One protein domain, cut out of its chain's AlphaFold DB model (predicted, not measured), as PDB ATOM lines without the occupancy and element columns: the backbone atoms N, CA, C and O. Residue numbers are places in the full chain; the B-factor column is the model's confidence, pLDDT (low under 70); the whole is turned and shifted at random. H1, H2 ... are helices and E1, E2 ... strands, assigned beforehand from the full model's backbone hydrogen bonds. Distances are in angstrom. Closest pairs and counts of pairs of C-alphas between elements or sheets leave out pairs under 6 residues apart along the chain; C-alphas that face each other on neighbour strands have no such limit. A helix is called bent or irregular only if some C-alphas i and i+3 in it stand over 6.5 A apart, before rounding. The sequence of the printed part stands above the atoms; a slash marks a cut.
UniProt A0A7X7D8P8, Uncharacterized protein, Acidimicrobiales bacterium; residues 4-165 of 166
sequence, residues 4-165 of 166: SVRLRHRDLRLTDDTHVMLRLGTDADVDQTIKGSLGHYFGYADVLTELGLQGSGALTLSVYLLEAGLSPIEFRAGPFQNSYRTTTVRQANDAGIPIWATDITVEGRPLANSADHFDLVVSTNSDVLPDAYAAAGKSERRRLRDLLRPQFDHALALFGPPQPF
ATOM      1  N   SER A   4     109.830  94.822 149.397       89.38
ATOM      2  CA  SER A   4     110.517  93.742 150.107       89.38
ATOM      3  C   SER A   4     111.611  94.283 151.012       89.38
ATOM      4  O   SER A   4     112.274  95.267 150.674       89.38
ATOM      5  N   VAL A   5     111.830  93.588 152.121       90.62
ATOM      6  CA  VAL A   5     112.834  93.918 153.130       90.62
ATOM      7  C   VAL A   5     113.767  92.731 153.312       90.62
ATOM      8  O   VAL A   5     113.337  91.580 153.244       90.62
ATOM      9  N   ARG A   6     115.051  93.003 153.526       91.81
ATOM     10  CA  ARG A   6     116.063  91.991 153.847       91.81
ATOM     11  C   ARG A   6     116.907  92.438 155.022       91.81
ATOM     12  O   ARG A   6     117.141  93.633 155.178       91.81
ATOM     13  N   LEU A   7     117.393  91.486 155.812       89.50
ATOM     14  CA  LEU A   7     118.362  91.785 156.857       89.50
ATOM     15  C   LEU A   7     119.720  92.098 156.247       89.50
ATOM     16  O   LEU A   7     120.217  91.403 155.359       89.50
ATOM     17  N   ARG A   8     120.355  93.132 156.784       90.19
ATOM     18  CA  ARG A   8     121.751  93.441 156.520       90.19
ATOM     19  C   ARG A   8     122.580  92.761 157.604       90.19
ATOM     20  O   ARG A   8     122.764  93.296 158.690       90.19
ATOM     21  N   HIS A   9     123.091  91.564 157.309       72.81
ATOM     22  CA  HIS A   9     123.754  90.694 158.297       72.81
ATOM     23  C   HIS A   9     124.994  91.295 158.990       72.81
ATOM     24  O   HIS A   9     125.473  90.737 159.977       72.81
ATOM     25  N   ARG A  10     125.568  92.386 158.467       65.06
ATOM     26  CA  ARG A  10     126.685  93.104 159.096       65.06
ATOM     27  C   ARG A  10     126.521  94.600 158.889       65.06
ATOM     28  O   ARG A  10     126.695  95.080 157.772       65.06
ATOM     29  N   ASP A  11     126.252  95.323 159.968       70.38
ATOM     30  CA  ASP A  11     126.321  96.780 159.985       70.38
ATOM     31  C   ASP A  11     127.192  97.243 161.152       70.38
ATOM     32  O   ASP A  11     126.778  97.225 162.305       70.38
ATOM     33  N   LEU A  12     128.434  97.627 160.847       67.62
ATOM     34  CA  LEU A  12     129.408  98.075 161.849       67.62
ATOM     35  C   LEU A  12     129.096  99.478 162.400       67.62
ATOM     36  O   LEU A  12     129.843  99.972 163.238       67.62
ATOM     37  N   ARG A  13     128.031 100.135 161.914       78.00
ATOM     38  CA  ARG A  13     127.659 101.501 162.306       78.00
ATOM     39  C   ARG A  13     126.757 101.569 163.531       78.00
ATOM     40  O   ARG A  13     126.663 102.638 164.117       78.00
ATOM     41  N   LEU A  14     126.100 100.472 163.915       85.06
ATOM     42  CA  LEU A  14     125.314 100.448 165.146       85.06
ATOM     43  C   LEU A  14     126.212 100.098 166.327       85.06
ATOM     44  O   LEU A  14     126.634  98.956 166.503       85.06
ATOM     45  N   THR A  15     126.470 101.100 167.150       88.81
ATOM     46  CA  THR A  15     127.003 100.953 168.502       88.81
ATOM     47  C   THR A  15     125.929 101.382 169.493       88.81
ATOM     48  O   THR A  15     124.957 102.026 169.106       88.81
ATOM     49  N   ASP A  16     126.090 101.061 170.774       90.19
ATOM     50  CA  ASP A  16     125.150 101.485 171.818       90.19
ATOM     51  C   ASP A  16     124.883 103.004 171.812       90.19
ATOM     52  O   ASP A  16     123.757 103.442 172.050       90.19
ATOM     53  N   ASP A  17     125.902 103.808 171.505       90.25
ATOM     54  CA  ASP A  17     125.825 105.271 171.565       90.25
ATOM     55  C   ASP A  17     125.303 105.898 170.258       90.25
ATOM     56  O   ASP A  17     125.120 107.113 170.173       90.25
ATOM     57  N   THR A  18     125.027 105.067 169.252       90.75
ATOM     58  CA  THR A  18     124.540 105.502 167.947       90.75
ATOM     59  C   THR A  18     123.139 106.096 168.049       90.75
ATOM     60  O   THR A  18     122.214 105.468 168.578       90.75
ATOM     61  N   HIS A  19     122.963 107.291 167.486       92.00
ATOM     62  CA  HIS A  19     121.670 107.970 167.436       92.00
ATOM     63  C   HIS A  19     120.834 107.538 166.235       92.00
ATOM     64  O   HIS A  19     121.264 107.611 165.079       92.00
ATOM     65  N   VAL A  20     119.586 107.174 166.519       92.88
ATOM     66  CA  VAL A  20     118.586 106.832 165.510       92.88
ATOM     67  C   VAL A  20     117.404 107.793 165.564       92.88
ATOM     68  O   VAL A  20     117.020 108.294 166.623       92.88
ATOM     69  N   MET A  21     116.813 108.040 164.402       93.00
ATOM     70  CA  MET A  21     115.701 108.950 164.187       93.00
ATOM     71  C   MET A  21     114.459 108.192 163.737       93.00
ATOM     72  O   MET A  21     114.483 107.469 162.744       93.00
ATOM     73  N   LEU A  22     113.338 108.447 164.402       91.56
ATOM     74  CA  LEU A  22     112.015 108.021 163.979       91.56
ATOM     75  C   LEU A  22     111.264 109.209 163.365       91.56
ATOM     76  O   LEU A  22     111.172 110.280 163.962       91.56
ATOM     77  N   ARG A  23     110.655 109.006 162.191       86.00
ATOM     78  CA  ARG A  23     109.847 110.025 161.479       86.00
ATOM     79  C   ARG A  23     108.421 110.158 162.034       86.00
ATOM     80  O   ARG A  23     107.489 110.451 161.284       86.00
ATOM     81  N   LEU A  24     108.247 109.858 163.319       80.12
ATOM     82  CA  LEU A  24     106.975 109.890 164.028       80.12
ATOM     83  C   LEU A  24     107.036 110.995 165.073       80.12
ATOM     84  O   LEU A  24     107.659 110.844 166.122       80.12
ATOM     85  N   GLY A  25     106.433 112.133 164.750       65.81
ATOM     86  CA  GLY A  25     106.517 113.328 165.573       65.81
ATOM     87  C   GLY A  25     105.480 113.365 166.688       65.81
ATOM     88  O   GLY A  25     105.801 113.662 167.842       65.81
ATOM     89  N   THR A  26     104.226 113.030 166.379       69.81
ATOM     90  CA  THR A  26     103.101 113.288 167.287       69.81
ATOM     91  C   THR A  26     102.224 112.064 167.528       69.81
ATOM     92  O   THR A  26     102.154 111.151 166.708       69.81
ATOM     93  N   ASP A  27     101.477 112.077 168.631       72.19
ATOM     94  CA  ASP A  27     100.519 111.013 168.960       72.19
ATOM     95  C   ASP A  27      99.391 110.897 167.921       72.19
ATOM     96  O   ASP A  27      98.766 109.841 167.787       72.19
ATOM     97  N   ALA A  28      99.127 111.978 167.175       73.62
ATOM     98  CA  ALA A  28      98.142 112.004 166.096       73.62
ATOM     99  C   ALA A  28      98.557 111.116 164.909       73.62
ATOM    100  O   ALA A  28      97.701 110.583 164.201       73.62
ATOM    101  N   ASP A  29      99.859 110.898 164.734       79.88
ATOM    102  CA  ASP A  29     100.429 110.116 163.640       79.88
ATOM    103  C   ASP A  29     100.463 108.604 163.950       79.88
ATOM    104  O   ASP A  29     100.704 107.782 163.058       79.88
ATOM    105  N   VAL A  30     100.206 108.208 165.204       85.06
ATOM    106  CA  VAL A  30     100.286 106.810 165.668       85.06
ATOM    107  C   VAL A  30      99.318 105.912 164.907       85.06
ATOM    108  O   VAL A  30      99.709 104.849 164.432       85.06
ATOM    109  N   ASP A  31      98.070 106.340 164.710       86.50
ATOM    110  CA  ASP A  31      97.049 105.501 164.062       86.50
ATOM    111  C   ASP A  31      97.384 105.240 162.582       86.50
ATOM    112  O   ASP A  31      97.208 104.131 162.063       86.50
ATOM    113  N   GLN A  32      97.918 106.262 161.903       85.31
ATOM    114  CA  GLN A  32      98.411 106.146 160.531       85.31
ATOM    115  C   GLN A  32      99.647 105.250 160.465       85.31
ATOM    116  O   GLN A  32      99.770 104.445 159.540       85.31
ATOM    117  N   THR A  33     100.522 105.353 161.458       87.81
ATOM    118  CA  THR A  33     101.724 104.533 161.571       87.81
ATOM    119  C   THR A  33     101.387 103.057 161.767       87.81
ATOM    120  O   THR A  33     101.856 102.231 160.990       87.81
ATOM    121  N   ILE A  34     100.494 102.723 162.706       90.31
ATOM    122  CA  ILE A  34     100.010 101.350 162.921       90.31
ATOM    123  C   ILE A  34      99.441 100.779 161.619       90.31
ATOM    124  O   ILE A  34      99.758  99.658 161.221       90.31
ATOM    125  N   LYS A  35      98.622 101.569 160.913       89.19
ATOM    126  CA  LYS A  35      98.062 101.172 159.617       89.19
ATOM    127  C   LYS A  35      99.155 100.917 158.570       89.19
ATOM    128  O   LYS A  35      99.019  99.974 157.794       89.19
ATOM    129  N   GLY A  36     100.199 101.745 158.535       87.81
ATOM    130  CA  GLY A  36     101.359 101.571 157.661       87.81
ATOM    131  C   GLY A  36     102.118 100.280 157.962       87.81
ATOM    132  O   GLY A  36     102.306  99.468 157.059       87.81
ATOM    133  N   SER A  37     102.466 100.037 159.228       89.69
ATOM    134  CA  SER A  37     103.154  98.813 159.663       89.69
ATOM    135  C   SER A  37     102.362  97.551 159.311       89.69
ATOM    136  O   SER A  37     102.924  96.611 158.754       89.69
ATOM    137  N   LEU A  38     101.042  97.551 159.534       89.56
ATOM    138  CA  LEU A  38     100.160  96.448 159.123       89.56
ATOM    139  C   LEU A  38     100.170  96.229 157.603       89.56
ATOM    140  O   LEU A  38     100.156  95.090 157.145       89.56
ATOM    141  N   GLY A  39     100.211  97.307 156.816       87.38
ATOM    142  CA  GLY A  39     100.278  97.231 155.354       87.38
ATOM    143  C   GLY A  39     101.617  96.715 154.817       87.38
ATOM    144  O   GLY A  39     101.646  96.126 153.739       87.38
ATOM    145  N   HIS A  40     102.714  96.916 155.551       86.81
ATOM    146  CA  HIS A  40     104.059  96.516 155.126       86.81
ATOM    147  C   HIS A  40     104.475  95.121 155.594       86.81
ATOM    148  O   HIS A  40     105.437  94.587 155.051       86.81
ATOM    149  N   TYR A  41     103.763  94.520 156.550       86.94
ATOM    150  CA  TYR A  41     104.123  93.243 157.180       86.94
ATOM    151  C   TYR A  41     104.581  92.154 156.202       86.94
ATOM    152  O   TYR A  41     105.616  91.532 156.415       86.94
ATOM    153  N   PHE A  42     103.859  91.938 155.097       87.06
ATOM    154  CA  PHE A  42     104.222  90.881 154.143       87.06
ATOM    155  C   PHE A  42     105.556  91.127 153.433       87.06
ATOM    156  O   PHE A  42     106.208  90.172 153.023       87.06
ATOM    157  N   GLY A  43     106.005  92.380 153.340       87.81
ATOM    158  CA  GLY A  43     107.344  92.705 152.849       87.81
ATOM    159  C   GLY A  43     108.470  92.252 153.776       87.81
ATOM    160  O   GLY A  43     109.605  92.146 153.321       87.81
ATOM    161  N   TYR A  44     108.161  91.961 155.044       89.19
ATOM    162  CA  TYR A  44     109.100  91.467 156.051       89.19
ATOM    163  C   TYR A  44     109.077  89.943 156.199       89.19
ATOM    164  O   TYR A  44     109.783  89.426 157.055       89.19
ATOM    165  N   ALA A  45     108.295  89.203 155.405       87.88
ATOM    166  CA  ALA A  45     108.126  87.757 155.590       87.88
ATOM    167  C   ALA A  45     109.465  86.991 155.665       87.88
ATOM    168  O   ALA A  45     109.640  86.155 156.554       87.88
ATOM    169  N   ASP A  46     110.422  87.327 154.794       89.31
ATOM    170  CA  ASP A  46     111.759  86.719 154.783       89.31
ATOM    171  C   ASP A  46     112.549  87.072 156.054       89.31
ATOM    172  O   ASP A  46     113.098  86.187 156.707       89.31
ATOM    173  N   VAL A  47     112.534  88.349 156.456       89.31
ATOM    174  CA  VAL A  47     113.192  88.844 157.680       89.31
ATOM    175  C   VAL A  47     112.627  88.166 158.927       89.31
ATOM    176  O   VAL A  47     113.376  87.677 159.767       89.31
ATOM    177  N   LEU A  48     111.300  88.095 159.045       87.44
ATOM    178  CA  LEU A  48     110.642  87.457 160.181       87.44
ATOM    179  C   LEU A  48     110.948  85.963 160.239       87.44
ATOM    180  O   LEU A  48     111.116  85.418 161.325       87.44
ATOM    181  N   THR A  49     111.047  85.304 159.086       89.19
ATOM    182  CA  THR A  49     111.438  83.892 159.011       89.19
ATOM    183  C   THR A  49     112.878  83.696 159.472       89.19
ATOM    184  O   THR A  49     113.134  82.840 160.315       89.19
ATOM    185  N   GLU A  50     113.807  84.517 158.980       90.56
ATOM    186  CA  GLU A  50     115.224  84.453 159.351       90.56
ATOM    187  C   GLU A  50     115.446  84.670 160.856       90.56
ATOM    188  O   GLU A  50     116.273  83.997 161.468       90.56
ATOM    189  N   LEU A  51     114.658  85.552 161.475       85.44
ATOM    190  CA  LEU A  51     114.724  85.843 162.911       85.44
ATOM    191  C   LEU A  51     113.952  84.844 163.784       85.44
ATOM    192  O   LEU A  51     113.899  85.017 165.000       85.44
ATOM    193  N   GLY A  52     113.320  83.822 163.197       86.56
ATOM    194  CA  GLY A  52     112.479  82.871 163.935       86.56
ATOM    195  C   GLY A  52     111.195  83.491 164.503       86.56
ATOM    196  O   GLY A  52     110.580  82.934 165.407       86.56
ATOM    197  N   LEU A  53     110.779  84.640 163.968       82.44
ATOM    198  CA  LEU A  53     109.582  85.399 164.337       82.44
ATOM    199  C   LEU A  53     108.427  85.176 163.350       82.44
ATOM    200  O   LEU A  53     107.441  85.920 163.354       82.44
ATOM    201  N   GLN A  54     108.516  84.162 162.490       80.56
ATOM    202  CA  GLN A  54     107.430  83.798 161.588       80.56
ATOM    203  C   GLN A  54     106.146  83.522 162.387       80.56
ATOM    204  O   GLN A  54     106.148  82.771 163.358       80.56
ATOM    205  N   GLY A  55     105.035  84.143 161.986       73.00
ATOM    206  CA  GLY A  55     103.744  83.973 162.665       73.00
ATOM    207  C   GLY A  55     103.595  84.753 163.975       73.00
ATOM    208  O   GLY A  55     102.492  84.816 164.505       73.00
ATOM    209  N   SER A  56     104.651  85.423 164.456       74.56
ATOM    210  CA  SER A  56     104.567  86.315 165.622       74.56
ATOM    211  C   SER A  56     103.755  87.585 165.351       74.56
ATOM    212  O   SER A  56     103.434  88.316 166.277       74.56
ATOM    213  N   GLY A  57     103.442  87.893 164.088       71.25
ATOM    214  CA  GLY A  57     102.778  89.147 163.748       71.25
ATOM    215  C   GLY A  57     103.633  90.376 164.051       71.25
ATOM    216  O   GLY A  57     103.078  91.438 164.313       71.25
ATOM    217  N   ALA A  58     104.964  90.231 164.044       84.00
ATOM    218  CA  ALA A  58     105.885  91.319 164.328       84.00
ATOM    219  C   ALA A  58     105.627  92.534 163.417       84.00
ATOM    220  O   ALA A  58     105.771  92.463 162.196       84.00
ATOM    221  N   LEU A  59     105.247  93.655 164.024       88.06
ATOM    222  CA  LEU A  59     105.103  94.952 163.384       88.06
ATOM    223  C   LEU A  59     106.350  95.779 163.652       88.06
ATOM    224  O   LEU A  59     106.855  95.810 164.777       88.06
ATOM    225  N   THR A  60     106.813  96.475 162.619       88.88
ATOM    226  CA  THR A  60     108.043  97.258 162.671       88.88
ATOM    227  C   THR A  60     107.805  98.739 162.391       88.88
ATOM    228  O   THR A  60     106.816  99.122 161.751       88.88
ATOM    229  N   LEU A  61     108.723  99.577 162.878       89.62
ATOM    230  CA  LEU A  61     108.853 100.981 162.499       89.62
ATOM    231  C   LEU A  61     110.232 101.244 161.922       89.62
ATOM    232  O   LEU A  61     111.236 100.824 162.487       89.62
ATOM    233  N   SER A  62     110.265 102.030 160.854       89.06
ATOM    234  CA  SER A  62     111.513 102.453 160.239       89.06
ATOM    235  C   SER A  62     112.170 103.588 161.011       89.06
ATOM    236  O   SER A  62     111.551 104.631 161.248       89.06
ATOM    237  N   VAL A  63     113.445 103.399 161.330       91.75
ATOM    238  CA  VAL A  63     114.342 104.386 161.929       91.75
ATOM    239  C   VAL A  63     115.565 104.616 161.053       91.75
ATOM    240  O   VAL A  63     115.916 103.793 160.209       91.75
ATOM    241  N   TYR A  64     116.178 105.782 161.221       91.19
ATOM    242  CA  TYR A  64     117.267 106.253 160.375       91.19
ATOM    243  C   TYR A  64     118.476 106.659 161.201       91.19
ATOM    244  O   TYR A  64     118.326 107.311 162.231       91.19
ATOM    245  N   LEU A  65     119.671 106.303 160.748       90.12
ATOM    246  CA  LEU A  65     120.921 106.742 161.355       90.12
ATOM    247  C   LEU A  65     121.120 108.248 161.128       90.12
ATOM    248  O   LEU A  65     121.108 108.706 159.988       90.12
ATOM    249  N   LEU A  66     121.341 109.015 162.201       81.69
ATOM    250  CA  LEU A  66     121.597 110.463 162.102       81.69
ATOM    251  C   LEU A  66     123.069 110.815 161.876       81.69
ATOM    252  O   LEU A  66     123.389 111.890 161.379       81.69
ATOM    253  N   GLU A  67     123.978 109.912 162.222       70.62
ATOM    254  CA  GLU A  67     125.423 110.169 162.236       70.62
ATOM    255  C   GLU A  67     126.075 110.117 160.840       70.62
ATOM    256  O   GLU A  67     127.282 110.302 160.705       70.62
ATOM    257  N   ALA A  68     125.287 109.919 159.778       61.88
ATOM    258  CA  ALA A  68     125.767 109.798 158.399       61.88
ATOM    259  C   ALA A  68     126.149 111.139 157.732       61.88
ATOM    260  O   ALA A  68     126.447 111.172 156.540       61.88
ATOM    261  N   GLY A  69     126.129 112.255 158.471       67.19
ATOM    262  CA  GLY A  69     126.378 113.596 157.924       67.19
ATOM    263  C   GLY A  69     125.218 114.162 157.096       67.19
ATOM    264  O   GLY A  69     125.361 115.235 156.515       67.19
ATOM    265  N   LEU A  70     124.083 113.457 157.064       78.69
ATOM    266  CA  LEU A  70     122.841 113.903 156.444       78.69
ATOM    267  C   LEU A  70     122.033 114.749 157.430       78.69
ATOM    268  O   LEU A  70     121.940 114.436 158.620       78.69
ATOM    269  N   SER A  71     121.421 115.816 156.931       86.19
ATOM    270  CA  SER A  71     120.491 116.617 157.724       86.19
ATOM    271  C   SER A  71     119.183 115.841 157.940       86.19
ATOM    272  O   SER A  71     118.706 115.197 157.003       86.19
ATOM    273  N   PRO A  72     118.535 115.926 159.120       88.19
ATOM    274  CA  PRO A  72     117.243 115.284 159.374       88.19
ATOM    275  C   PRO A  72     116.199 115.521 158.271       88.19
ATOM    276  O   PRO A  72     115.437 114.614 157.930       88.19
ATOM    277  N   ILE A  73     116.186 116.719 157.669       88.31
ATOM    278  CA  ILE A  73     115.267 117.092 156.581       88.31
ATOM    279  C   ILE A  73     115.360 116.157 155.364       88.31
ATOM    280  O   ILE A  73     114.364 115.955 154.670       88.31
ATOM    281  N   GLU A  74     116.522 115.547 155.119       86.50
ATOM    282  CA  GLU A  74     116.762 114.643 153.987       86.50
ATOM    283  C   GLU A  74     116.038 113.302 154.145       86.50
ATOM    284  O   GLU A  74     115.786 112.602 153.166       86.50
ATOM    285  N   PHE A  75     115.639 112.958 155.369       85.31
ATOM    286  CA  PHE A  75     114.874 111.749 155.664       85.31
ATOM    287  C   PHE A  75     113.356 111.970 155.647       85.31
ATOM    288  O   PHE A  75     112.585 111.005 155.757       85.31
ATOM    289  N   ARG A  76     112.897 113.219 155.506       85.19
ATOM    290  CA  ARG A  76     111.474 113.574 155.498       85.19
ATOM    291  C   ARG A  76     110.760 112.897 154.322       85.19
ATOM    292  O   ARG A  76     111.099 113.122 153.164       85.19
ATOM    293  N   ALA A  77     109.724 112.100 154.598       77.31
ATOM    294  CA  ALA A  77     109.002 111.350 153.563       77.31
ATOM    295  C   ALA A  77     108.015 112.211 152.758       77.31
ATOM    296  O   ALA A  77     107.584 111.813 151.677       77.31
ATOM    297  N   GLY A  78     107.617 113.372 153.281       77.19
ATOM    298  CA  GLY A  78     106.678 114.262 152.605       77.19
ATOM    299  C   GLY A  78     106.433 115.575 153.348       77.19
ATOM    300  O   GLY A  78     106.842 115.725 154.498       77.19
ATOM    301  N   PRO A  79     105.729 116.528 152.717       76.50
ATOM    302  CA  PRO A  79     105.559 117.892 153.226       76.50
ATOM    303  C   PRO A  79     104.708 117.993 154.499       76.50
ATOM    304  O   PRO A  79     104.662 119.052 155.109       76.50
ATOM    305  N   PHE A  80     104.022 116.917 154.890       76.31
ATOM    306  CA  PHE A  80     103.183 116.877 156.091       76.31
ATOM    307  C   PHE A  80     103.919 116.329 157.323       76.31
ATOM    308  O   PHE A  80     103.393 116.404 158.430       76.31
ATOM    309  N   GLN A  81     105.120 115.771 157.146       80.75
ATOM    310  CA  GLN A  81     105.956 115.320 158.255       80.75
ATOM    311  C   GLN A  81     106.797 116.489 158.759       80.75
ATOM    312  O   GLN A  81     107.813 116.833 158.162       80.75
ATOM    313  N   ASN A  82     106.352 117.095 159.855       84.00
ATOM    314  CA  ASN A  82     106.948 118.328 160.379       84.00
ATOM    315  C   ASN A  82     107.885 118.098 161.566       84.00
ATOM    316  O   ASN A  82     108.586 119.015 161.973       84.00
ATOM    317  N   SER A  83     107.895 116.896 162.138       89.75
ATOM    318  CA  SER A  83     108.789 116.579 163.246       89.75
ATOM    319  C   SER A  83     109.268 115.137 163.223       89.75
ATOM    320  O   SER A  83     108.629 114.250 162.652       89.75
ATOM    321  N   TYR A  84     110.406 114.930 163.867       91.69
ATOM    322  CA  TYR A  84     111.013 113.638 164.131       91.69
ATOM    323  C   TYR A  84     111.313 113.505 165.620       91.69
ATOM    324  O   TYR A  84     111.219 114.466 166.385       91.69
ATOM    325  N   ARG A  85     111.690 112.304 166.041       93.19
ATOM    326  CA  ARG A  85     112.202 112.053 167.387       93.19
ATOM    327  C   ARG A  85     113.464 111.225 167.313       93.19
ATOM    328  O   ARG A  85     113.672 110.502 166.340       93.19
ATOM    329  N   THR A  86     114.287 111.313 168.347       94.06
ATOM    330  CA  THR A  86     115.568 110.610 168.405       94.06
ATOM    331  C   THR A  86     115.709 109.817 169.693       94.06
ATOM    332  O   THR A  86     115.111 110.153 170.717       94.06
ATOM    333  N   THR A  87     116.481 108.742 169.617       94.69
ATOM    334  CA  THR A  87     116.925 107.945 170.762       94.69
ATOM    335  C   THR A  87     118.288 107.335 170.441       94.69
ATOM    336  O   THR A  87     118.795 107.493 169.325       94.69
ATOM    337  N   THR A  88     118.881 106.643 171.404       93.50
ATOM    338  CA  THR A  88     120.099 105.848 171.195       93.50
ATOM    339  C   THR A  88     119.766 104.369 171.035       93.50
ATOM    340  O   THR A  88     118.764 103.881 171.567       93.50
ATOM    341  N   VAL A  89     120.627 103.625 170.340       92.44
ATOM    342  CA  VAL A  89     120.517 102.158 170.240       92.44
ATOM    343  C   VAL A  89     120.500 101.513 171.630       92.44
ATOM    344  O   VAL A  89     119.692 100.616 171.866       92.44
ATOM    345  N   ARG A  90     121.315 102.011 172.574       93.38
ATOM    346  CA  ARG A  90     121.321 101.569 173.978       93.38
ATOM    347  C   ARG A  90     119.935 101.666 174.608       93.38
ATOM    348  O   ARG A  90     119.441 100.675 175.127       93.38
ATOM    349  N   GLN A  91     119.293 102.832 174.531       93.62
ATOM    350  CA  GLN A  91     117.981 103.055 175.147       93.62
ATOM    351  C   GLN A  91     116.893 102.146 174.563       93.62
ATOM    352  O   GLN A  91     116.056 101.645 175.313       93.62
ATOM    353  N   ALA A  92     116.907 101.910 173.248       92.25
ATOM    354  CA  ALA A  92     115.977 100.979 172.614       92.25
ATOM    355  C   ALA A  92     116.220  99.530 173.079       92.25
ATOM    356  O   ALA A  92     115.283  98.844 173.492       92.25
ATOM    357  N   ASN A  93     117.483  99.092 173.094       90.31
ATOM    358  CA  ASN A  93     117.863  97.748 173.527       90.31
ATOM    359  C   ASN A  93     117.563  97.501 175.015       90.31
ATOM    360  O   ASN A  93     117.014  96.452 175.350       90.31
ATOM    361  N   ASP A  94     117.857  98.463 175.895       92.69
ATOM    362  CA  ASP A  94     117.573  98.389 177.337       92.69
ATOM    363  C   ASP A  94     116.064  98.274 177.620       92.69
ATOM    364  O   ASP A  94     115.652  97.665 178.608       92.69
ATOM    365  N   ALA A  95     115.229  98.817 176.729       90.38
ATOM    366  CA  ALA A  95     113.775  98.682 176.772       90.38
ATOM    367  C   ALA A  95     113.251  97.384 176.122       90.38
ATOM    368  O   ALA A  95     112.041  97.172 176.057       90.38
ATOM    369  N   GLY A  96     114.135  96.509 175.632       88.31
ATOM    370  CA  GLY A  96     113.763  95.266 174.956       88.31
ATOM    371  C   GLY A  96     113.213  95.462 173.541       88.31
ATOM    372  O   GLY A  96     112.519  94.580 173.036       88.31
ATOM    373  N   ILE A  97     113.510  96.597 172.899       88.25
ATOM    374  CA  ILE A  97     113.100  96.922 171.529       88.25
ATOM    375  C   ILE A  97     114.322  96.796 170.609       88.25
ATOM    376  O   ILE A  97     115.104  97.741 170.492       88.25
ATOM    377  N   PRO A  98     114.526  95.636 169.957       85.31
ATOM    378  CA  PRO A  98     115.681  95.442 169.097       85.31
ATOM    379  C   PRO A  98     115.566  96.288 167.825       85.31
ATOM    380  O   PRO A  98     114.480  96.431 167.253       85.31
ATOM    381  N   ILE A  99     116.710  96.797 167.366       89.44
ATOM    382  CA  ILE A  99     116.868  97.505 166.091       89.44
ATOM    383  C   ILE A  99     117.665  96.618 165.137       89.44
ATOM    384  O   ILE A  99     118.717  96.085 165.497       89.44
ATOM    385  N   TRP A 100     117.189  96.487 163.903       88.88
ATOM    386  CA  TRP A 100     117.831  95.687 162.869       88.88
ATOM    387  C   TRP A 100     118.210  96.529 161.668       88.88
ATOM    388  O   TRP A 100     117.444  97.371 161.208       88.88
ATOM    389  N   ALA A 101     119.396  96.261 161.136       89.88
ATOM    390  CA  ALA A 101     119.819  96.817 159.865       89.88
ATOM    391  C   ALA A 101     119.071  96.116 158.731       89.88
ATOM    392  O   ALA A 101     119.097  94.887 158.626       89.88
ATOM    393  N   THR A 102     118.416  96.899 157.884       90.31
ATOM    394  CA  THR A 102     117.499  96.389 156.865       90.31
ATOM    395  C   THR A 102     117.717  97.089 155.535       90.31
ATOM    396  O   THR A 102     117.914  98.299 155.469       90.31
ATOM    397  N   ASP A 103     117.667  96.320 154.452       90.25
ATOM    398  CA  ASP A 103     117.648  96.845 153.093       90.25
ATOM    399  C   ASP A 103     116.222  96.809 152.552       90.25
ATOM    400  O   ASP A 103     115.603  95.742 152.473       90.25
ATOM    401  N   ILE A 104     115.706  97.973 152.150       88.38
ATOM    402  CA  ILE A 104     114.375  98.099 151.556       88.38
ATOM    403  C   ILE A 104     114.494  98.213 150.043       88.38
ATOM    404  O   ILE A 104     115.225  99.049 149.509       88.38
ATOM    405  N   THR A 105     113.691  97.415 149.344       90.12
ATOM    406  CA  THR A 105     113.503  97.505 147.897       90.12
ATOM    407  C   THR A 105     112.044  97.821 147.572       90.12
ATOM    408  O   THR A 105     111.132  97.134 148.031       90.12
ATOM    409  N   VAL A 106     111.824  98.837 146.737       88.56
ATOM    410  CA  VAL A 106     110.514  99.239 146.209       88.56
ATOM    411  C   VAL A 106     110.558  99.131 144.691       88.56
ATOM    412  O   VAL A 106     111.429  99.711 144.049       88.56
ATOM    413  N   GLU A 107     109.647  98.355 144.106       90.44
ATOM    414  CA  GLU A 107     109.571  98.144 142.650       90.44
ATOM    415  C   GLU A 107     110.904  97.671 142.039       90.44
ATOM    416  O   GLU A 107     111.299  98.062 140.943       90.44
ATOM    417  N   GLY A 108     111.621  96.820 142.781       88.19
ATOM    418  CA  GLY A 108     112.921  96.277 142.377       88.19
ATOM    419  C   GLY A 108     114.098  97.248 142.521       88.19
ATOM    420  O   GLY A 108     115.208  96.902 142.125       88.19
ATOM    421  N   ARG A 109     113.887  98.446 143.081       89.94
ATOM    422  CA  ARG A 109     114.934  99.450 143.307       89.94
ATOM    423  C   ARG A 109     115.189  99.664 144.800       89.94
ATOM    424  O   ARG A 109     114.219  99.733 145.556       89.94
ATOM    425  N   PRO A 110     116.451  99.806 145.235       87.50
ATOM    426  CA  PRO A 110     116.753 100.185 146.610       87.50
ATOM    427  C   PRO A 110     116.089 101.515 146.973       87.50
ATOM    428  O   PRO A 110     116.056 102.441 146.157       87.50
ATOM    429  N   LEU A 111     115.571 101.611 148.195       84.94
ATOM    430  CA  LEU A 111     115.080 102.873 148.732       84.94
ATOM    431  C   LEU A 111     116.238 103.881 148.828       84.94
ATOM    432  O   LEU A 111     117.371 103.519 149.157       84.94
ATOM    433  N   ALA A 112     115.958 105.160 148.569       78.81
ATOM    434  CA  ALA A 112     116.918 106.218 148.866       78.81
ATOM    435  C   ALA A 112     117.302 106.168 150.354       78.81
ATOM    436  O   ALA A 112     116.449 105.924 151.208       78.81
ATOM    437  N   ASN A 113     118.588 106.360 150.647       78.12
ATOM    438  CA  ASN A 113     119.145 106.272 152.000       78.12
ATOM    439  C   ASN A 113     118.886 104.918 152.682       78.12
ATOM    440  O   ASN A 113     118.893 104.837 153.907       78.12
ATOM    441  N   SER A 114     118.685 103.833 151.913       79.44
ATOM    442  CA  SER A 114     118.543 102.486 152.484       79.44
ATOM    443  C   SER A 114     119.749 102.121 153.343       79.44
ATOM    444  O   SER A 114     119.583 101.421 154.331       79.44
ATOM    445  N   ALA A 115     120.945 102.627 153.019       81.00
ATOM    446  CA  ALA A 115     122.124 102.444 153.854       81.00
ATOM    447  C   ALA A 115     121.906 102.977 155.276       81.00
ATOM    448  O   ALA A 115     122.363 102.354 156.219       81.00
ATOM    449  N   ASP A 116     121.181 104.068 155.473       87.19
ATOM    450  CA  ASP A 116     120.948 104.645 156.800       87.19
ATOM    451  C   ASP A 116     119.635 104.169 157.418       87.19
ATOM    452  O   ASP A 116     119.248 104.654 158.472       87.19
ATOM    453  N   HIS A 117     118.948 103.228 156.770       89.31
ATOM    454  CA  HIS A 117     117.675 102.681 157.207       89.31
ATOM    455  C   HIS A 117     117.853 101.421 158.062       89.31
ATOM    456  O   HIS A 117     118.690 100.554 157.790       89.31
ATOM    457  N   PHE A 118     117.036 101.367 159.105       91.75
ATOM    458  CA  PHE A 118     116.937 100.308 160.093       91.75
ATOM    459  C   PHE A 118     115.463 100.159 160.482       91.75
ATOM    460  O   PHE A 118     114.670 101.090 160.318       91.75
ATOM    461  N   ASP A 119     115.088  99.026 161.061       91.69
ATOM    462  CA  ASP A 119     113.744  98.813 161.589       91.69
ATOM    463  C   ASP A 119     113.788  98.371 163.052       91.69
ATOM    464  O   ASP A 119     114.618  97.553 163.444       91.69
ATOM    465  N   LEU A 120     112.868  98.902 163.858       89.81
ATOM    466  CA  LEU A 120     112.617  98.448 165.225       89.81
ATOM    467  C   LEU A 120     111.346  97.603 165.296       89.81
ATOM    468  O   LEU A 120     110.370  97.894 164.602       89.81
ATOM    469  N   VAL A 121     111.318  96.593 166.164       87.56
ATOM    470  CA  VAL A 121     110.092  95.818 166.428       87.56
ATOM    471  C   VAL A 121     109.277  96.491 167.506       87.56
ATOM    472  O   VAL A 121     109.716  96.588 168.645       87.56
ATOM    473  N   VAL A 122     108.055  96.888 167.181       87.12
ATOM    474  CA  VAL A 122     107.166  97.529 168.157       87.12
ATOM    475  C   VAL A 122     106.165  96.573 168.780       87.12
ATOM    476  O   VAL A 122     105.780  96.764 169.923       87.12
ATOM    477  N   SER A 123     105.719  95.544 168.066       84.06
ATOM    478  CA  SER A 123     104.681  94.633 168.555       84.06
ATOM    479  C   SER A 123     104.828  93.265 167.924       84.06
ATOM    480  O   SER A 123     105.155  93.200 166.751       84.06
ATOM    481  N   THR A 124     104.524  92.199 168.660       79.81
ATOM    482  CA  THR A 124     104.408  90.816 168.158       79.81
ATOM    483  C   THR A 124     103.036  90.225 168.501       79.81
ATOM    484  O   THR A 124     102.921  89.082 168.944       79.81
ATOM    485  N   ASN A 125     101.980  91.040 168.436       78.75
ATOM    486  CA  ASN A 125     100.641  90.593 168.806       78.75
ATOM    487  C   ASN A 125      99.974  89.830 167.645       78.75
ATOM    488  O   ASN A 125      99.453  90.438 166.706       78.75
ATOM    489  N   SER A 126      99.963  88.495 167.725       72.12
ATOM    490  CA  SER A 126      99.427  87.597 166.689       72.12
ATOM    491  C   SER A 126      97.920  87.732 166.448       72.12
ATOM    492  O   SER A 126      97.431  87.366 165.382       72.12
ATOM    493  N   ASP A 127      97.159  88.288 167.391       73.25
ATOM    494  CA  ASP A 127      95.711  88.472 167.216       73.25
ATOM    495  C   ASP A 127      95.380  89.618 166.247       73.25
ATOM    496  O   ASP A 127      94.235  89.776 165.817       73.25
ATOM    497  N   VAL A 128      96.384  90.420 165.875       79.69
ATOM    498  CA  VAL A 128      96.246  91.573 164.976       79.69
ATOM    499  C   VAL A 128      96.961  91.346 163.640       79.69
ATOM    500  O   VAL A 128      97.345  92.294 162.955       79.69
ATOM    501  N   LEU A 129      97.133  90.082 163.238       79.81
ATOM    502  CA  LEU A 129      97.770  89.741 161.966       79.81
ATOM    503  C   LEU A 129      97.124  90.487 160.778       79.81
ATOM    504  O   LEU A 129      95.896  90.646 160.732       79.81
ATOM    505  N   PRO A 130      97.916  90.915 159.778       81.62
ATOM    506  CA  PRO A 130      97.417  91.737 158.676       81.62
ATOM    507  C   PRO A 130      96.287  91.116 157.869       81.62
ATOM    508  O   PRO A 130      95.427  91.860 157.412       81.62
ATOM    509  N   ASP A 131      96.243  89.791 157.714       84.81
ATOM    510  CA  ASP A 131      95.134  89.119 157.023       84.81
ATOM    511  C   ASP A 131      93.812  89.299 157.776       84.81
ATOM    512  O   ASP A 131      92.796  89.664 157.181       84.81
ATOM    513  N   ALA A 132      93.830  89.131 159.104       84.88
ATOM    514  CA  ALA A 132      92.665  89.372 159.953       84.88
ATOM    515  C   ALA A 132      92.247  90.850 159.899       84.88
ATOM    516  O   ALA A 132      91.069  91.170 159.724       84.88
ATOM    517  N   TYR A 133      93.219  91.764 159.953       88.06
ATOM    518  CA  TYR A 133      92.976  93.196 159.803       88.06
ATOM    519  C   TYR A 133      92.405  93.561 158.420       88.06
ATOM    520  O   TYR A 133      91.473  94.365 158.312       88.06
ATOM    521  N   ALA A 134      92.921  92.967 157.344       87.38
ATOM    522  CA  ALA A 134      92.473  93.199 155.976       87.38
ATOM    523  C   ALA A 134      91.069  92.628 155.726       87.38
ATOM    524  O   ALA A 134      90.281  93.261 155.026       87.38
ATOM    525  N   ALA A 135      90.710  91.504 156.343       88.88
ATOM    526  CA  ALA A 135      89.363  90.935 156.261       88.88
ATOM    527  C   ALA A 135      88.328  91.684 157.127       88.88
ATOM    528  O   ALA A 135      87.131  91.645 156.844       88.88
ATOM    529  N   ALA A 136      88.772  92.390 158.170       90.75
ATOM    530  CA  ALA A 136      87.899  93.074 159.117       90.75
ATOM    531  C   ALA A 136      87.156  94.294 158.529       90.75
ATOM    532  O   ALA A 136      87.668  95.045 157.694       90.75
ATOM    533  N   GLY A 137      85.947  94.551 159.042       93.75
ATOM    534  CA  GLY A 137      85.184  95.773 158.765       93.75
ATOM    535  C   GLY A 137      85.763  97.016 159.459       93.75
ATOM    536  O   GLY A 137      86.626  96.923 160.327       93.75
ATOM    537  N   LYS A 138      85.260  98.214 159.117       92.62
ATOM    538  CA  LYS A 138      85.790  99.504 159.619       92.62
ATOM    539  C   LYS A 138      85.893  99.577 161.152       92.62
ATOM    540  O   LYS A 138      86.935  99.983 161.662       92.62
ATOM    541  N   SER A 139      84.826  99.212 161.866       94.31
ATOM    542  CA  SER A 139      84.789  99.260 163.336       94.31
ATOM    543  C   SER A 139      85.768  98.272 163.965       94.31
ATOM    544  O   SER A 139      86.463  98.620 164.913       94.31
ATOM    545  N   GLU A 140      85.883  97.080 163.385       94.31
ATOM    546  CA  GLU A 140      86.783  96.041 163.881       94.31
ATOM    547  C   GLU A 140      88.251  96.387 163.619       94.31
ATOM    548  O   GLU A 140      89.078  96.299 164.516       94.31
ATOM    549  N   ARG A 141      88.574  96.928 162.439       92.75
ATOM    550  CA  ARG A 141      89.910  97.477 162.166       92.75
ATOM    551  C   ARG A 141      90.300  98.556 163.170       92.75
ATOM    552  O   ARG A 141      91.458  98.629 163.553       92.75
ATOM    553  N   ARG A 142      89.366  99.424 163.572       91.81
ATOM    554  CA  ARG A 142      89.637 100.424 164.615       91.81
ATOM    555  C   ARG A 142      89.980  99.745 165.941       91.81
ATOM    556  O   ARG A 142      91.049 100.017 166.468       91.81
ATOM    557  N   ARG A 143      89.144  98.807 166.399       92.44
ATOM    558  CA  ARG A 143      89.388  98.020 167.619       92.44
ATOM    559  C   ARG A 143      90.760  97.342 167.601       92.44
ATOM    560  O   ARG A 143      91.491  97.416 168.578       92.44
ATOM    561  N   LEU A 144      91.121  96.712 166.485       91.81
ATOM    562  CA  LEU A 144      92.412  96.048 166.303       91.81
ATOM    563  C   LEU A 144      93.601  97.019 166.415       91.81
ATOM    564  O   LEU A 144      94.599  96.677 167.039       91.81
ATOM    565  N   ARG A 145      93.500  98.242 165.872       92.06
ATOM    566  CA  ARG A 145      94.546  99.265 166.068       92.06
ATOM    567  C   ARG A 145      94.623  99.740 167.514       92.06
ATOM    568  O   ARG A 145      95.726  99.886 168.030       92.06
ATOM    569  N   ASP A 146      93.479  99.904 168.178       91.75
ATOM    570  CA  ASP A 146      93.434 100.300 169.589       91.75
ATOM    571  C   ASP A 146      94.158  99.272 170.490       91.75
ATOM    572  O   ASP A 146      94.785  99.660 171.472       91.75
ATOM    573  N   LEU A 147      94.153  97.979 170.128       91.69
ATOM    574  CA  LEU A 147      94.920  96.936 170.831       91.69
ATOM    575  C   LEU A 147      96.441  97.058 170.649       91.69
ATOM    576  O   LEU A 147      97.193  96.673 171.540       91.69
ATOM    577  N   LEU A 148      96.898  97.566 169.501       91.25
ATOM    578  CA  LEU A 148      98.323  97.747 169.197       91.25
ATOM    579  C   LEU A 148      98.882  99.050 169.768       91.25
ATOM    580  O   LEU A 148     100.076  99.145 170.050       91.25
ATOM    581  N   ARG A 149      98.025 100.060 169.940       91.44
ATOM    582  CA  ARG A 149      98.413 101.415 170.336       91.44
ATOM    583  C   ARG A 149      99.344 101.480 171.558       91.44
ATOM    584  O   ARG A 149     100.356 102.164 171.435       91.44
ATOM    585  N   PRO A 150      99.123 100.748 172.670       90.50
ATOM    586  CA  PRO A 150     100.013 100.822 173.832       90.50
ATOM    587  C   PRO A 150     101.479 100.484 173.526       90.50
ATOM    588  O   PRO A 150     102.382 101.062 174.120       90.50
ATOM    589  N   GLN A 151     101.725  99.568 172.590       89.88
ATOM    590  CA  GLN A 151     103.075  99.151 172.213       89.88
ATOM    591  C   GLN A 151     103.778 100.209 171.351       89.88
ATOM    592  O   GLN A 151     104.961 100.482 171.542       89.88
ATOM    593  N   PHE A 152     103.037 100.858 170.450       90.44
ATOM    594  CA  PHE A 152     103.548 101.976 169.653       90.44
ATOM    595  C   PHE A 152     103.780 103.219 170.519       90.44
ATOM    596  O   PHE A 152     104.798 103.885 170.354       90.44
ATOM    597  N   ASP A 153     102.883 103.499 171.468       89.50
ATOM    598  CA  ASP A 153     103.032 104.597 172.430       89.50
ATOM    599  C   ASP A 153     104.238 104.351 173.358       89.50
ATOM    600  O   ASP A 153     105.011 105.271 173.623       89.50
ATOM    601  N   HIS A 154     104.459 103.106 173.798       88.19
ATOM    602  CA  HIS A 154     105.651 102.735 174.565       88.19
ATOM    603  C   HIS A 154     106.936 102.940 173.757       88.19
ATOM    604  O   HIS A 154     107.856 103.593 174.245       88.19
ATOM    605  N   ALA A 155     106.979 102.447 172.514       88.69
ATOM    606  CA  ALA A 155     108.120 102.659 171.631       88.69
ATOM    607  C   ALA A 155     108.383 104.153 171.419       88.69
ATOM    608  O   ALA A 155     109.520 104.585 171.553       88.69
ATOM    609  N   LEU A 156     107.342 104.957 171.174       89.12
ATOM    610  CA  LEU A 156     107.449 106.409 171.030       89.12
ATOM    611  C   LEU A 156     108.004 107.112 172.265       89.12
ATOM    612  O   LEU A 156     108.778 108.052 172.113       89.12
ATOM    613  N   ALA A 157     107.617 106.674 173.464       89.12
ATOM    614  CA  ALA A 157     108.068 107.267 174.719       89.12
ATOM    615  C   ALA A 157     109.575 107.075 174.977       89.12
ATOM    616  O   ALA A 157     110.154 107.837 175.750       89.12
ATOM    617  N   LEU A 158     110.212 106.091 174.329       90.31
ATOM    618  CA  LEU A 158     111.671 105.921 174.353       90.31
ATOM    619  C   LEU A 158     112.399 106.961 173.504       90.31
ATOM    620  O   LEU A 158     113.584 107.226 173.720       90.31
ATOM    621  N   PHE A 159     111.710 107.523 172.514       91.38
ATOM    622  CA  PHE A 159     112.242 108.622 171.738       91.38
ATOM    623  C   PHE A 159     111.931 109.926 172.464       91.38
ATOM    624  O   PHE A 159     110.854 110.115 173.033       91.38
ATOM    625  N   GLY A 160     112.896 110.842 172.437       89.25
ATOM    626  CA  GLY A 160     112.767 112.145 173.068       89.25
ATOM    627  C   GLY A 160     111.569 112.958 172.553       89.25
ATOM    628  O   GLY A 160     110.819 112.528 171.665       89.25
ATOM    629  N   PRO A 161     111.365 114.168 173.099       90.50
ATOM    630  CA  PRO A 161     110.340 115.072 172.594       90.50
ATOM    631  C   PRO A 161     110.527 115.337 171.087       90.50
ATOM    632  O   PRO A 161     111.654 115.269 170.587       90.50
ATOM    633  N   PRO A 162     109.438 115.639 170.359       91.06
ATOM    634  CA  PRO A 162     109.515 115.890 168.929       91.06
ATOM    635  C   PRO A 162     110.352 117.127 168.629       91.06
ATOM    636  O   PRO A 162     110.234 118.154 169.297       91.06
ATOM    637  N   GLN A 163     111.173 117.014 167.594       91.81
ATOM    638  CA  GLN A 163     112.037 118.061 167.070       91.81
ATOM    639  C   GLN A 163     111.571 118.420 165.657       91.81
ATOM    640  O   GLN A 163     111.170 117.517 164.916       91.81
ATOM    641  N   PRO A 164     111.575 119.705 165.271       90.62
ATOM    642  CA  PRO A 164     111.255 120.096 163.905       90.62
ATOM    643  C   PRO A 164     112.331 119.581 162.943       90.62
ATOM    644  O   PRO A 164     113.490 119.456 163.325       90.62
ATOM    645  N   PHE A 165     111.955 119.308 161.692       86.94
ATOM    646  CA  PHE A 165     112.919 118.980 160.629       86.94
ATOM    647  C   PHE A 165     113.748 120.191 160.152       86.94
ATOM    648  O   PHE A 165     114.637 120.013 159.318       86.94
TER     649      PHE A 165
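This is residues 4 to 165 of the 166 residues of an uncharacterized protein of Acidimicrobiales bacterium (UniProt A0A7X7D8P8). A strongly twisted sheet of six antiparallel strands curls round the long helix H1, while the arm H5b packs on the sheet's other face. The helical hairpin of H4 and H5a lies off the sheet, at one end of the longest axis, and reaches back to H1. The printed part has 162 residues with five named helices and six named strands, in the order E1 E2 H1 E3 H2 E4 H3 E5 E6 H4 H5; the class is mixed, helices and strands. The sheet's order is E1 E5 E6 E3 E2 E4. The whole is compact, with a radius of gyration of the C-alphas of 15.2 A and spans of 45 by 34 by 33 A.

Begin at edge strand E1, residues 4 to 7, antiparallel to E5, residues 99 to 106; N 6 and O 103 are 3.0 A apart, within hydrogen-bond range, as are the pairs named next. E5 and E6, residues 117 to 123, form a hairpin, with N 100 and O 119 at 2.8 A. Then look for E3, residues 59 to 65, beside E6, with N 118 and O 63 at 2.9 A. E2, residues 19 to 22, follows, with N 21 and O 64 at 2.7 A, then edge strand E4, residues 83 to 88, with N 20 and O 87 at 2.9 A. E3, H2, residues 72 to 75, and E4 make a split strand-helix-strand unit, two strands of one sheet joined through a helix, with E2 between them in the sheet, and its crossover is right-handed; H2 only grazes the sheet. H1, residues 27 to 50, is on the sheet, its closest C-alphas to E1 being Gly 43 and Ser 4, 4.3 A apart; it is irregular, C-alphas 43 and 46 being 7.7 A apart, with a kink of 74 degrees near residue 43. H3, residues 89 to 94, is on the sheet and touches no helix. H4, residues 130 to 135, touches H1 at Pro 130 and Leu 38, C-alphas 5.5 A apart. H5, residues 138 to 158, was assigned as one helix by its hydrogen bonds but is bent, C-alphas 147 and 150 being 7.1 A apart, into arms H5a, residues 138 to 147, and H5b, residues 150 to 158, at a steep tilt of 48 degrees. H4 and H5a form a helical hairpin, a shallow tilt of 25 degrees, opposite ways, closest at the C-alphas of Tyr 133 and Arg 141, 5.8 A. H5b has a height over the sheet of 8.4 A; its closest C-alphas to E6 are Phe 152 and Val 122, 5.9 A. Every O i to N i+4 pair is within hydrogen-bond range in H3, H4, H5a and H5b; in H1 12 of 20 are, and H2 is too short for such a pair.

Find C-alpha 4 at (110.517, 93.742, 150.107), where E1 begins. H1 runs 31.8 A from C-alpha 27 at (100.519, 111.013, 168.960); E5 is 20.9 A long, E3 19.8 A, E6 19.0 A and E4 17.5 A. H5a spans 14.7 A, and H5b 12.7 A, ending at C-alpha 158, (111.671, 105.921, 174.353).

The two C-alphas farthest apart are those of Gly 69 and Gly 137, 44.9 A. The printed part has no cut, and the link from E1 to E2 is long, 11 residues. Look for pLDDT under 70 at residues 10, 12, 25 to 26 and 68 to 69; the mean of the printed part is 86.2.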